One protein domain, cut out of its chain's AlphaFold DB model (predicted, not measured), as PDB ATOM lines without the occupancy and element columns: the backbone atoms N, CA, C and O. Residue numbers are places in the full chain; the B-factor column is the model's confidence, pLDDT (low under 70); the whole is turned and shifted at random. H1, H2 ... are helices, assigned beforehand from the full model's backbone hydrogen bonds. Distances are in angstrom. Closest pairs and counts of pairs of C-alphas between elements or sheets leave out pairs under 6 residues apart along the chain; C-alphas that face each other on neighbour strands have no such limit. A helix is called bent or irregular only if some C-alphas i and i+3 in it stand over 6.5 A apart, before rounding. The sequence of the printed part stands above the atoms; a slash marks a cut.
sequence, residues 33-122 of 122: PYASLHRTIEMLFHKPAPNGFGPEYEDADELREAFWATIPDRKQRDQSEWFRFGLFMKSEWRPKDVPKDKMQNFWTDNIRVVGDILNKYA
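AT A GLANCE: This is residues 33 to 122 of the 122 residues of an uncharacterized protein of Trematosphaeria pertusa (UniProt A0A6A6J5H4). Four helices join in an open zigzag, meeting at a few places: H1 and H2 make a V where the last residue of H1 meets the first of H2, H1 and H3 meet near their first residues as an L, and the later part of H4, the longest helix, folds back beside H3. H2 lies towards one end of the elongated outline and the first residues of H4 towards the other, while residues 69 to 75 stick out. The printed part has 90 residues, with four named helices in the order H1, H2, H3, H4 and no named strand; its class is all helix. It is compact by its radius of gyration of the C-alphas, 14.0 A, and spans 43 by 28 by 24 A.

HOW THE PARTS SIT: H1, residues 33 to 45, and H2, residues 60 to 69, form a helical hairpin and only just touch, with 3 pairs of C-alphas within 8 A. H1 touches H2 with Phe 45 alone, and the closest C-alphas, those of Phe 45 and Ala 60, are 5.1 A apart. They run opposite ways at a steep tilt of 36 degrees, only just past shallow. H1 touches H3, residues 78 to 88, with residues 35 to 39 alone; the closest C-alphas, those of Ala 35 and Ser 80, are 5.8 A apart. These two run the same way at a steep tilt of 69 degrees, only just short of perpendicular. H3 and H4, residues 100 to 120, form a second helical hairpin, opposite ways at a shallow tilt of 32 degrees. H4 touches H3 with residues 110 to 117 alone, and the closest C-alphas, those of Phe 88 and Asn 110, are 5.8 A apart. The helix packing is mostly crossed, only just, with 1 of 3 touching pairs at a shallow tilt. H2 is apart from H3 and H4, and H1 is apart from H4. In H2 every O i to N i+4 pair is within hydrogen-bond range; in H1 5 of 9 are, in H3 6 of 7 and in H4 15 of 17.

IN THESE COORDINATES: H1 begins at C-alpha 33 (137.022, 164.237, 123.306) and is 19.3 A long from first to last C-alpha. H2 is 14.0 A long. H3 is 16.7 A long and begins at C-alpha 78 (138.544, 156.011, 135.393); it is neither bent nor irregular, but only just, with C-alphas 78 and 81 6.1 A apart. H4 is 31.4 A long and ends at C-alpha 120 (145.417, 157.371, 146.433); it is irregular, with C-alphas 101 and 104 7.1 A apart.

THE WHOLE: The two C-alphas farthest apart, those of Asp 73 and Asp 101, are 43.4 A apart. The printed part has no cut and ends at Ala 122, the chain's last residue. The links H1 to H2, 14 residues, and H3 to H4, 11 residues, are long; the link H2 to H3, 8 residues, is short. The mean pLDDT of the printed part is 72.8, and 35 residues are under 70: residues 33 to 39, 51, 72 to 96, and 121 to 122.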
ATOM      1  N   PRO A  33     136.953 162.776 123.271       58.12
ATOM      2  CA  PRO A  33     137.022 164.237 123.306       58.12
ATOM      3  C   PRO A  33     137.029 164.761 124.746       58.12
ATOM      4  O   PRO A  33     137.653 165.778 125.036       58.12
ATOM      5  N   TYR A  34     136.403 164.025 125.668       56.75
ATOM      6  CA  TYR A  34     136.361 164.372 127.081       56.75
ATOM      7  C   TYR A  34     137.704 164.226 127.792       56.75
ATOM      8  O   TYR A  34     137.904 164.899 128.790       56.75
ATOM      9  N   ALA A  35     138.648 163.419 127.305       58.03
ATOM     10  CA  ALA A  35     139.942 163.268 127.972       58.03
ATOM     11  C   ALA A  35     140.870 164.470 127.741       58.03
ATOM     12  O   ALA A  35     141.545 164.932 128.660       58.03
ATOM     13  N   SER A  36     140.862 165.028 126.527       58.28
ATOM     14  CA  SER A  36     141.505 166.312 126.239       58.28
ATOM     15  C   SER A  36     140.767 167.465 126.922       58.28
ATOM     16  O   SER A  36     141.415 168.335 127.500       58.28
ATOM     17  N   LEU A  37     139.428 167.433 126.936       61.06
ATOM     18  CA  LEU A  37     138.605 168.404 127.660       61.06
ATOM     19  C   LEU A  37     138.881 168.371 129.169       61.06
ATOM     20  O   LEU A  37     138.959 169.416 129.797       61.06
ATOM     21  N   HIS A  38     139.089 167.187 129.743       63.97
ATOM     22  CA  HIS A  38     139.353 166.995 131.163       63.97
ATOM     23  C   HIS A  38     140.621 167.722 131.600       63.97
ATOM     24  O   HIS A  38     140.612 168.373 132.633       63.97
ATOM     25  N   ARG A  39     141.690 167.715 130.791       66.94
ATOM     26  CA  ARG A  39     142.892 168.503 131.099       66.94
ATOM     27  C   ARG A  39     142.579 170.001 131.173       66.94
ATOM     28  O   ARG A  39     143.015 170.660 132.106       66.94
ATOM     29  N   THR A  40     141.833 170.528 130.204       70.25
ATOM     30  CA  THR A  40     141.469 171.953 130.148       70.25
ATOM     31  C   THR A  40     140.494 172.351 131.254       70.25
ATOM     32  O   THR A  40     140.651 173.414 131.841       70.25
ATOM     33  N   ILE A  41     139.512 171.502 131.556       74.69
ATOM     34  CA  ILE A  41     138.542 171.719 132.633       74.69
ATOM     35  C   ILE A  41     139.242 171.692 133.987       74.69
ATOM     36  O   ILE A  41     138.971 172.542 134.821       74.69
ATOM     37  N   GLU A  42     140.166 170.760 134.209       76.81
ATOM     38  CA  GLU A  42     140.847 170.660 135.499       76.81
ATOM     39  C   GLU A  42     141.698 171.880 135.799       76.81
ATOM     40  O   GLU A  42     141.721 172.323 136.935       76.81
ATOM     41  N   MET A  43     142.283 172.526 134.789       80.69
ATOM     42  CA  MET A  43     142.962 173.807 134.996       80.69
ATOM     43  C   MET A  43     142.049 174.899 135.588       80.69
ATOM     44  O   MET A  43     142.566 175.853 136.161       80.69
ATOM     45  N   LEU A  44     140.718 174.779 135.492       81.31
ATOM     46  CA  LEU A  44     139.770 175.724 136.099       81.31
ATOM     47  C   LEU A  44     139.668 175.572 137.624       81.31
ATOM     48  O   LEU A  44     139.274 176.521 138.298       81.31
ATOM     49  N   PHE A  45     140.023 174.407 138.171       85.25
ATOM     50  CA  PHE A  45     139.934 174.111 139.608       85.25
ATOM     51  C   PHE A  45     141.269 174.286 140.345       85.25
ATOM     52  O   PHE A  45     141.347 174.085 141.557       85.25
ATOM     53  N   HIS A  46     142.320 174.688 139.629       84.75
ATOM     54  CA  HIS A  46     143.655 174.886 140.178       84.75
ATOM     55  C   HIS A  46     144.080 176.349 140.072       84.75
ATOM     56  O   HIS A  46     143.784 177.050 139.103       84.75
ATOM     57  N   LYS A  47     144.849 176.808 141.059       87.00
ATOM     58  CA  LYS A  47     145.516 178.109 140.998       87.00
ATOM     59  C   LYS A  47     146.558 178.113 139.867       87.00
ATOM     60  O   LYS A  47     147.146 177.067 139.571       87.00
ATOM     61  N   PRO A  48     146.850 179.279 139.258       83.19
ATOM     62  CA  PRO A  48     147.865 179.379 138.215       83.19
ATOM     63  C   PRO A  48     149.235 178.875 138.688       83.19
ATOM     64  O   PRO A  48     149.735 179.306 139.728       83.19
ATOM     65  N   ALA A  49     149.865 178.012 137.892       79.81
ATOM     66  CA  ALA A  49     151.219 177.510 138.119       79.81
ATOM     67  C   ALA A  49     151.977 177.346 136.794       79.81
ATOM     68  O   ALA A  49     151.344 177.273 135.736       79.81
ATOM     69  N   PRO A  50     153.321 177.267 136.813       74.81
ATOM     70  CA  PRO A  50     154.125 177.125 135.599       74.81
ATOM     71  C   PRO A  50     153.769 175.904 134.738       74.81
ATOM     72  O   PRO A  50     153.902 175.972 133.521       74.81
ATOM     73  N   ASN A  51     153.306 174.806 135.344       69.50
ATOM     74  CA  ASN A  51     152.862 173.599 134.635       69.50
ATOM     75  C   ASN A  51     151.346 173.579 134.338       69.50
ATOM     76  O   ASN A  51     150.850 172.620 133.746       69.50
ATOM     77  N   GLY A  52     150.610 174.617 134.750       72.38
ATOM     78  CA  GLY A  52     149.154 174.711 134.629       72.38
ATOM     79  C   GLY A  52     148.353 173.985 135.718       72.38
ATOM     80  O   GLY A  52     147.131 174.043 135.675       72.38
ATOM     81  N   PHE A  53     149.006 173.336 136.687       75.00
ATOM     82  CA  PHE A  53     148.379 172.530 137.743       75.00
ATOM     83  C   PHE A  53     148.906 172.929 139.124       75.00
ATOM     84  O   PHE A  53     149.584 172.159 139.810       75.00
ATOM     85  N   GLY A  54     148.601 174.162 139.535       81.69
ATOM     86  CA  GLY A  54     148.947 174.648 140.867       81.69
ATOM     87  C   GLY A  54     148.153 173.953 141.973       81.69
ATOM     88  O   GLY A  54     147.463 172.962 141.729       81.69
ATOM     89  N   PRO A  55     148.236 174.451 143.214       84.81
ATOM     90  CA  PRO A  55     147.362 173.995 144.286       84.81
ATOM     91  C   PRO A  55     145.891 174.152 143.895       84.81
ATOM     92  O   PRO A  55     145.523 175.143 143.256       84.81
ATOM     93  N   GLU A  56     145.061 173.199 144.296       87.44
ATOM     94  CA  GLU A  56     143.612 173.302 144.130       87.44
ATOM     95  C   GLU A  56     143.046 174.479 144.945       87.44
ATOM     96  O   GLU A  56     143.644 174.936 145.930       87.44
ATOM     97  N   TYR A  57     141.919 175.030 144.495       86.69
ATOM     98  CA  TYR A  57     141.117 175.933 145.326       86.69
ATOM     99  C   TYR A  57     140.490 175.158 146.495       86.69
ATOM    100  O   TYR A  57     140.308 173.949 146.394       86.69
ATOM    101  N   GLU A  58     140.146 175.840 147.593       91.75
ATOM    102  CA  GLU A  58     139.526 175.175 148.758       91.75
ATOM    103  C   GLU A  58     138.227 174.450 148.375       91.75
ATOM    104  O   GLU A  58     138.018 173.314 148.787       91.75
ATOM    105  N   ASP A  59     137.429 175.047 147.485       88.69
ATOM    106  CA  ASP A  59     136.150 174.492 147.027       88.69
ATOM    107  C   ASP A  59     136.273 173.697 145.710       88.69
ATOM    108  O   ASP A  59     135.280 173.465 145.013       88.69
ATOM    109  N   ALA A  60     137.491 173.311 145.306       86.25
ATOM    110  CA  ALA A  60     137.740 172.660 144.015       86.25
ATOM    111  C   ALA A  60     136.928 171.370 143.837       86.25
ATOM    112  O   ALA A  60     136.386 171.133 142.756       86.25
ATOM    113  N   ASP A  61     136.795 170.570 144.895       80.19
ATOM    114  CA  ASP A  61     136.012 169.337 144.870       80.19
ATOM    115  C   ASP A  61     134.523 169.597 144.643       80.19
ATOM    116  O   ASP A  61     133.912 168.941 143.796       80.19
ATOM    117  N   GLU A  62     133.947 170.588 145.328       84.50
ATOM    118  CA  GLU A  62     132.537 170.957 145.178       84.50
ATOM    119  C   GLU A  62     132.256 171.514 143.777       84.50
ATOM    120  O   GLU A  62     131.301 171.103 143.114       84.50
ATOM    121  N   LEU A  63     133.135 172.384 143.268       81.44
ATOM    122  CA  LEU A  63     133.032 172.933 141.914       81.44
ATOM    123  C   LEU A  63     133.161 171.845 140.844       81.44
ATOM    124  O   LEU A  63     132.415 171.850 139.860       81.44
ATOM    125  N   ARG A  64     134.080 170.894 141.033       82.62
ATOM    126  CA  ARG A  64     134.286 169.756 140.134       82.62
ATOM    127  C   ARG A  64     133.066 168.838 140.144       82.62
ATOM    128  O   ARG A  64     132.567 168.467 139.081       82.62
ATOM    129  N   GLU A  65     132.553 168.489 141.320       80.12
ATOM    130  CA  GLU A  65     131.320 167.712 141.486       80.12
ATOM    131  C   GLU A  65     130.138 168.383 140.779       80.12
ATOM    132  O   GLU A  65     129.486 167.739 139.952       80.12
ATOM    133  N   ALA A  66     129.914 169.676 141.032       83.12
ATOM    134  CA  ALA A  66     128.841 170.456 140.426       83.12
ATOM    135  C   ALA A  66     128.974 170.521 138.900       83.12
ATOM    136  O   ALA A  66     128.017 170.220 138.188       83.12
ATOM    137  N   PHE A  67     130.167 170.843 138.387       81.62
ATOM    138  CA  PHE A  67     130.435 170.901 136.952       81.62
ATOM    139  C   PHE A  67     130.103 169.569 136.270       81.62
ATOM    140  O   PHE A  67     129.315 169.532 135.326       81.62
ATOM    141  N   TRP A  68     130.643 168.455 136.771       75.25
ATOM    142  CA  TRP A  68     130.437 167.150 136.140       75.25
ATOM    143  C   TRP A  68     129.024 166.599 136.339       75.25
ATOM    144  O   TRP A  68     128.576 165.805 135.514       75.25
ATOM    145  N   ALA A  69     128.309 167.005 137.393       76.44
ATOM    146  CA  ALA A  69     126.905 166.647 137.588       76.44
ATOM    147  C   ALA A  69     125.983 167.257 136.518       76.44
ATOM    148  O   ALA A  69     124.923 166.698 136.242       76.44
ATOM    149  N   THR A  70     126.388 168.362 135.878       79.69
ATOM    150  CA  THR A  70     125.617 168.965 134.776       79.69
ATOM    151  C   THR A  70     125.735 168.222 133.444       79.69
ATOM    152  O   THR A  70     124.953 168.498 132.534       79.69
ATOM    153  N   ILE A  71     126.678 167.280 133.309       70.38
ATOM    154  CA  ILE A  71     126.924 166.546 132.061       70.38
ATOM    155  C   ILE A  71     126.224 165.173 132.117       70.38
ATOM    156  O   ILE A  71     126.606 164.328 132.933       70.38
ATOM    157  N   PRO A  72     125.221 164.909 131.256       57.41
ATOM    158  CA  PRO A  72     124.576 163.597 131.162       57.41
ATOM    159  C   PRO A  72     125.570 162.492 130.737       57.41
ATOM    160  O   PRO A  72     126.499 162.759 129.982       57.41
ATOM    161  N   ASP A  73     125.364 161.248 131.193       58.75
ATOM    162  CA  ASP A  73     126.143 160.039 130.831       58.75
ATOM    163  C   ASP A  73     127.608 159.942 131.335       58.75
ATOM    164  O   ASP A  73     128.514 159.452 130.660       58.75
ATOM    165  N   ARG A  74     127.823 160.296 132.610       57.62
ATOM    166  CA  ARG A  74     129.093 160.355 133.384       57.62
ATOM    167  C   ARG A  74     129.945 159.060 133.511       57.62
ATOM    168  O   ARG A  74     130.844 159.009 134.347       57.62
ATOM    169  N   LYS A  75     129.713 157.986 132.746       49.84
ATOM    170  CA  LYS A  75     130.314 156.646 132.984       49.84
ATOM    171  C   LYS A  75     131.816 156.477 132.648       49.84
ATOM    172  O   LYS A  75     132.302 155.354 132.677       49.84
ATOM    173  N   GLN A  76     132.585 157.537 132.381       54.31
ATOM    174  CA  GLN A  76     134.010 157.437 131.993       54.31
ATOM    175  C   GLN A  76     134.982 158.120 132.979       54.31
ATOM    176  O   GLN A  76     135.903 158.822 132.566       54.31
ATOM    177  N   ARG A  77     134.792 157.929 134.293       53.66
ATOM    178  CA  ARG A  77     135.637 158.552 135.338       53.66
ATOM    179  C   ARG A  77     137.064 157.972 135.394       53.66
ATOM    180  O   ARG A  77     138.003 158.728 135.591       53.66
ATOM    181  N   ASP A  78     137.247 156.673 135.144       53.78
ATOM    182  CA  ASP A  78     138.544 156.011 135.393       53.78
ATOM    183  C   ASP A  78     139.624 156.287 134.339       53.78
ATOM    184  O   ASP A  78     140.814 156.263 134.646       53.78
ATOM    185  N   GLN A  79     139.253 156.599 133.094       53.22
ATOM    186  CA  GLN A  79     140.253 156.842 132.043       53.22
ATOM    187  C   GLN A  79     140.969 158.190 132.199       53.22
ATOM    188  O   GLN A  79     142.060 158.394 131.666       53.22
ATOM    189  N   SER A  80     140.358 159.130 132.917       60.41
ATOM    190  CA  SER A  80     140.812 160.513 132.954       60.41
ATOM    191  C   SER A  80     141.963 160.739 133.943       60.41
ATOM    192  O   SER A  80     142.797 161.617 133.717       60.41
ATOM    193  N   GLU A  81     142.046 159.931 135.001       63.81
ATOM    194  CA  GLU A  81     143.083 160.000 136.037       63.81
ATOM    195  C   GLU A  81     144.394 159.349 135.576       63.81
ATOM    196  O   GLU A  81     145.454 159.972 135.652       63.81
ATOM    197  N   TRP A  82     144.323 158.167 134.956       61.00
ATOM    198  CA  TRP A  82     145.485 157.519 134.334       61.00
ATOM    199  C   TRP A  82     146.064 158.328 133.171       61.00
ATOM    200  O   TRP A  82     147.281 158.379 132.985       61.00
ATOM    201  N   PHE A  83     145.214 159.042 132.430       64.44
ATOM    202  CA  PHE A  83     145.677 160.000 131.433       64.44
ATOM    203  C   PHE A  83     146.458 161.167 132.066       64.44
ATOM    204  O   PHE A  83     147.507 161.543 131.541       64.44
ATOM    205  N   ARG A  84     146.005 161.716 133.209       63.62
ATOM    206  CA  ARG A  84     146.775 162.733 133.956       63.62
ATOM    207  C   ARG A  84     148.123 162.169 134.393       63.62
ATOM    208  O   ARG A  84     149.140 162.798 134.122       63.62
ATOM    209  N   PHE A  85     148.140 160.979 134.991       66.31
ATOM    210  CA  PHE A  85     149.374 160.307 135.397       66.31
ATOM    211  C   PHE A  85     150.373 160.199 134.231       66.31
ATOM    212  O   PHE A  85     151.510 160.652 134.345       66.31
ATOM    213  N   GLY A  86     149.927 159.716 133.066       64.19
ATOM    214  CA  GLY A  86     150.762 159.618 131.865       64.19
ATOM    215  C   GLY A  86     151.301 160.960 131.348       64.19
ATOM    216  O   GLY A  86     152.408 161.010 130.815       64.19
ATOM    217  N   LEU A  87     150.564 162.064 131.523       66.12
ATOM    218  CA  LEU A  87     151.030 163.403 131.142       66.12
ATOM    219  C   LEU A  87     152.180 163.902 132.026       66.12
ATOM    220  O   LEU A  87     153.119 164.496 131.498       66.12
ATOM    221  N   PHE A  88     152.116 163.666 133.338       68.56
ATOM    222  CA  PHE A  88     153.149 164.102 134.288       68.56
ATOM    223  C   PHE A  88     154.357 163.164 134.350       68.56
ATOM    224  O   PHE A  88     155.439 163.587 134.750       68.56
ATOM    225  N   MET A  89     154.193 161.921 133.893       65.50
ATOM    226  CA  MET A  89     155.275 160.948 133.727       65.50
ATOM    227  C   MET A  89     156.107 161.160 132.454       65.50
ATOM    228  O   MET A  89     157.103 160.462 132.261       65.50
ATOM    229  N   LYS A  90     155.739 162.106 131.573       61.50
ATOM    230  CA  LYS A  90     156.562 162.428 130.401       61.50
ATOM    231  C   LYS A  90     157.949 162.880 130.853       61.50
ATOM    232  O   LYS A  90     158.104 163.907 131.510       61.50
ATOM    233  N   SER A  91     158.963 162.125 130.449       50.84
ATOM    234  CA  SER A  91     160.378 162.380 130.716       50.84
ATOM    235  C   SER A  91     160.920 163.534 129.864       50.84
ATOM    236  O   SER A  91     161.877 163.378 129.110       50.84
ATOM    237  N   GLU A  92     160.305 164.711 129.940       58.94
ATOM    238  CA  GLU A  92     160.861 165.915 129.327       58.94
ATOM    239  C   GLU A  92     161.834 166.569 130.303       58.94
ATOM    240  O   GLU A  92     161.452 167.448 131.059       58.94
ATOM    241  N   TRP A  93     163.110 166.169 130.281       47.38
ATOM    242  CA  TRP A  93     164.153 166.701 131.181       47.38
ATOM    243  C   TRP A  93     164.274 168.242 131.161       47.38
ATOM    244  O   TRP A  93     164.689 168.848 132.153       47.38
ATOM    245  N   ARG A  94     163.872 168.892 130.056       60.75
ATOM    246  CA  ARG A  94     163.693 170.349 129.941       60.75
ATOM    247  C   ARG A  94     162.506 170.697 129.033       60.75
ATOM    248  O   ARG A  94     162.676 170.671 127.811       60.75
ATOM    249  N   PRO A  95     161.358 171.104 129.595       67.75
ATOM    250  CA  PRO A  95     160.305 171.748 128.823       67.75
ATOM    251  C   PRO A  95     160.876 172.998 128.139       67.75
ATOM    252  O   PRO A  95     161.445 173.869 128.802       67.75
ATOM    253  N   LYS A  96     160.765 173.079 126.807       68.56
ATOM    254  CA  LYS A  96     161.373 174.164 126.008       68.56
ATOM    255  C   LYS A  96     160.775 175.541 126.321       68.56
ATOM    256  O   LYS A  96     161.465 176.545 126.174       68.56
ATOM    257  N   ASP A  97     159.538 175.558 126.813       78.25
ATOM    258  CA  ASP A  97     158.745 176.769 127.041       78.25
ATOM    259  C   ASP A  97     158.742 177.238 128.509       78.25
ATOM    260  O   ASP A  97     158.070 178.211 128.852       78.25
ATOM    261  N   VAL A  98     159.493 176.571 129.397       76.88
ATOM    262  CA  VAL A  98     159.566 176.929 130.823       76.88
ATOM    263  C   VAL A  98     160.864 177.696 131.113       76.88
ATOM    264  O   VAL A  98     161.958 177.154 130.926       76.88
ATOM    265  N   PRO A  99     160.784 178.947 131.610       84.25
ATOM    266  CA  PRO A  99     161.954 179.714 132.030       84.25
ATOM    267  C   PRO A  99     162.799 178.980 133.082       84.25
ATOM    268  O   PRO A  99     162.265 178.301 133.963       84.25
ATOM    269  N   LYS A 100     164.131 179.130 133.022       81.38
ATOM    270  CA  LYS A 100     165.068 178.423 133.922       81.38
ATOM    271  C   LYS A 100     164.779 178.673 135.405       81.38
ATOM    272  O   LYS A 100     164.908 177.756 136.207       81.38
ATOM    273  N   ASP A 101     164.376 179.888 135.752       83.50
ATOM    274  CA  ASP A 101     164.004 180.317 137.102       83.50
ATOM    275  C   ASP A 101     162.715 179.653 137.615       83.50
ATOM    276  O   ASP A 101     162.532 179.516 138.821       83.50
ATOM    277  N   LYS A 102     161.846 179.176 136.715       81.12
ATOM    278  CA  LYS A 102     160.599 178.468 137.050       81.12
ATOM    279  C   LYS A 102     160.717 176.947 136.978       81.12
ATOM    280  O   LYS A 102     159.787 176.249 137.376       81.12
ATOM    281  N   MET A 103     161.854 176.434 136.507       81.31
ATOM    282  CA  MET A 103     162.078 175.007 136.268       81.31
ATOM    283  C   MET A 103     161.957 174.172 137.548       81.31
ATOM    284  O   MET A 103     161.371 173.095 137.530       81.31
ATOM    285  N   GLN A 104     162.467 174.684 138.673       82.50
ATOM    286  CA  GLN A 104     162.360 173.992 139.958       82.50
ATOM    287  C   GLN A 104     160.897 173.858 140.398       82.50
ATOM    288  O   GLN A 104     160.472 172.776 140.784       82.50
ATOM    289  N   ASN A 105     160.121 174.940 140.297       82.19
ATOM    290  CA  ASN A 105     158.706 174.933 140.675       82.19
ATOM    291  C   ASN A 105     157.900 173.993 139.775       82.19
ATOM    292  O   ASN A 105     157.104 173.210 140.276       82.19
ATOM    293  N   PHE A 106     158.183 173.997 138.468       82.12
ATOM    294  CA  PHE A 106     157.573 173.076 137.510       82.12
ATOM    295  C   PHE A 106     157.756 171.604 137.920       82.12
ATOM    296  O   PHE A 106     156.792 170.840 137.938       82.12
ATOM    297  N   TRP A 107     158.976 171.203 138.289       81.81
ATOM    298  CA  TRP A 107     159.246 169.824 138.707       81.81
ATOM    299  C   TRP A 107     158.648 169.477 140.063       81.81
ATOM    300  O   TRP A 107     158.110 168.382 140.217       81.81
ATOM    301  N   THR A 108     158.702 170.400 141.023       83.25
ATOM    302  CA  THR A 108     158.051 170.230 142.327       83.25
ATOM    303  C   THR A 108     156.551 169.985 142.160       83.25
ATOM    304  O   THR A 108     156.015 169.062 142.770       83.25
ATOM    305  N   ASP A 109     155.884 170.749 141.290       81.62
ATOM    306  CA  ASP A 109     154.454 170.583 141.028       81.62
ATOM    307  C   ASP A 109     154.149 169.236 140.351       81.62
ATOM    308  O   ASP A 109     153.187 168.569 140.727       81.62
ATOM    309  N   ASN A 110     154.982 168.785 139.406       79.50
ATOM    310  CA  ASN A 110     154.808 167.477 138.765       79.50
ATOM    311  C   ASN A 110     154.986 166.316 139.755       79.50
ATOM    312  O   ASN A 110     154.174 165.392 139.763       79.50
ATOM    313  N   ILE A 111     156.022 166.366 140.602       82.56
ATOM    314  CA  ILE A 111     156.272 165.349 141.635       82.56
ATOM    315  C   ILE A 111     155.098 165.282 142.607       82.56
ATOM    316  O   ILE A 111     154.658 164.186 142.941       82.56
ATOM    317  N   ARG A 112     154.570 166.439 143.027       84.75
ATOM    318  CA  ARG A 112     153.393 166.507 143.896       84.75
ATOM    319  C   ARG A 112     152.197 165.806 143.256       84.75
ATOM    320  O   ARG A 112     151.650 164.899 143.864       84.75
ATOM    321  N   VAL A 113     151.840 166.160 142.019       76.00
ATOM    322  CA  VAL A 113     150.683 165.561 141.329       76.00
ATOM    323  C   VAL A 113     150.842 164.047 141.154       76.00
ATOM    324  O   VAL A 113     149.898 163.300 141.394       76.00
ATOM    325  N   VAL A 114     152.030 163.573 140.769       77.50
ATOM    326  CA  VAL A 114     152.304 162.131 140.647       77.50
ATOM    327  C   VAL A 114     152.221 161.440 142.010       77.50
ATOM    328  O   VAL A 114     151.619 160.373 142.112       77.50
ATOM    329  N   GLY A 115     152.784 162.046 143.057       81.56
ATOM    330  CA  GLY A 115     152.739 161.526 144.423       81.56
ATOM    331  C   GLY A 115     151.318 161.431 144.979       81.56
ATOM    332  O   GLY A 115     150.962 160.403 145.548       81.56
ATOM    333  N   ASP A 116     150.491 162.453 144.757       80.06
ATOM    334  CA  ASP A 116     149.088 162.483 145.185       80.06
ATOM    335  C   ASP A 116     148.285 161.343 144.530       80.06
ATOM    336  O   ASP A 116     147.532 160.642 145.209       80.06
ATOM    337  N   ILE A 117     148.506 161.096 143.232       75.06
ATOM    338  CA  ILE A 117     147.889 159.972 142.511       75.06
ATOM    339  C   ILE A 117     148.371 158.636 143.089       75.06
ATOM    340  O   ILE A 117     147.551 157.780 143.403       75.06
ATOM    341  N   LEU A 118     149.682 158.442 143.269       76.19
ATOM    342  CA  LEU A 118     150.225 157.185 143.798       76.19
ATOM    343  C   LEU A 118     149.714 156.874 145.212       76.19
ATOM    344  O   LEU A 118     149.351 155.734 145.486       76.19
ATOM    345  N   ASN A 119     149.629 157.881 146.086       79.56
ATOM    346  CA  ASN A 119     149.119 157.726 147.450       79.56
ATOM    347  C   ASN A 119     147.646 157.302 147.493       79.56
ATOM    348  O   ASN A 119     147.237 156.606 148.415       79.56
ATOM    349  N   LYS A 120     146.841 157.714 146.510       74.25
ATOM    350  CA  LYS A 120     145.417 157.371 146.433       74.25
ATOM    351  C   LYS A 120     145.163 155.893 146.097       74.25
ATOM    352  O   LYS A 120     144.083 155.389 146.395       74.25
ATOM    353  N   TYR A 121     146.133 155.213 145.481       67.62
ATOM    354  CA  TYR A 121     146.028 153.814 145.040       67.62
ATOM    355  C   TYR A 121     146.959 152.846 145.800       67.62
ATOM    356  O   TYR A 121     147.084 151.691 145.387       67.62
ATOM    357  N   ALA A 122     147.613 153.309 146.870       61.09
ATOM    358  CA  ALA A 122     148.433 152.500 147.778       61.09
ATOM    359  C   ALA A 122     147.590 151.905 148.918       61.09
ATOM    360  O   ALA A 122     147.884 150.753 149.312       61.09
TER     361      ALA A 122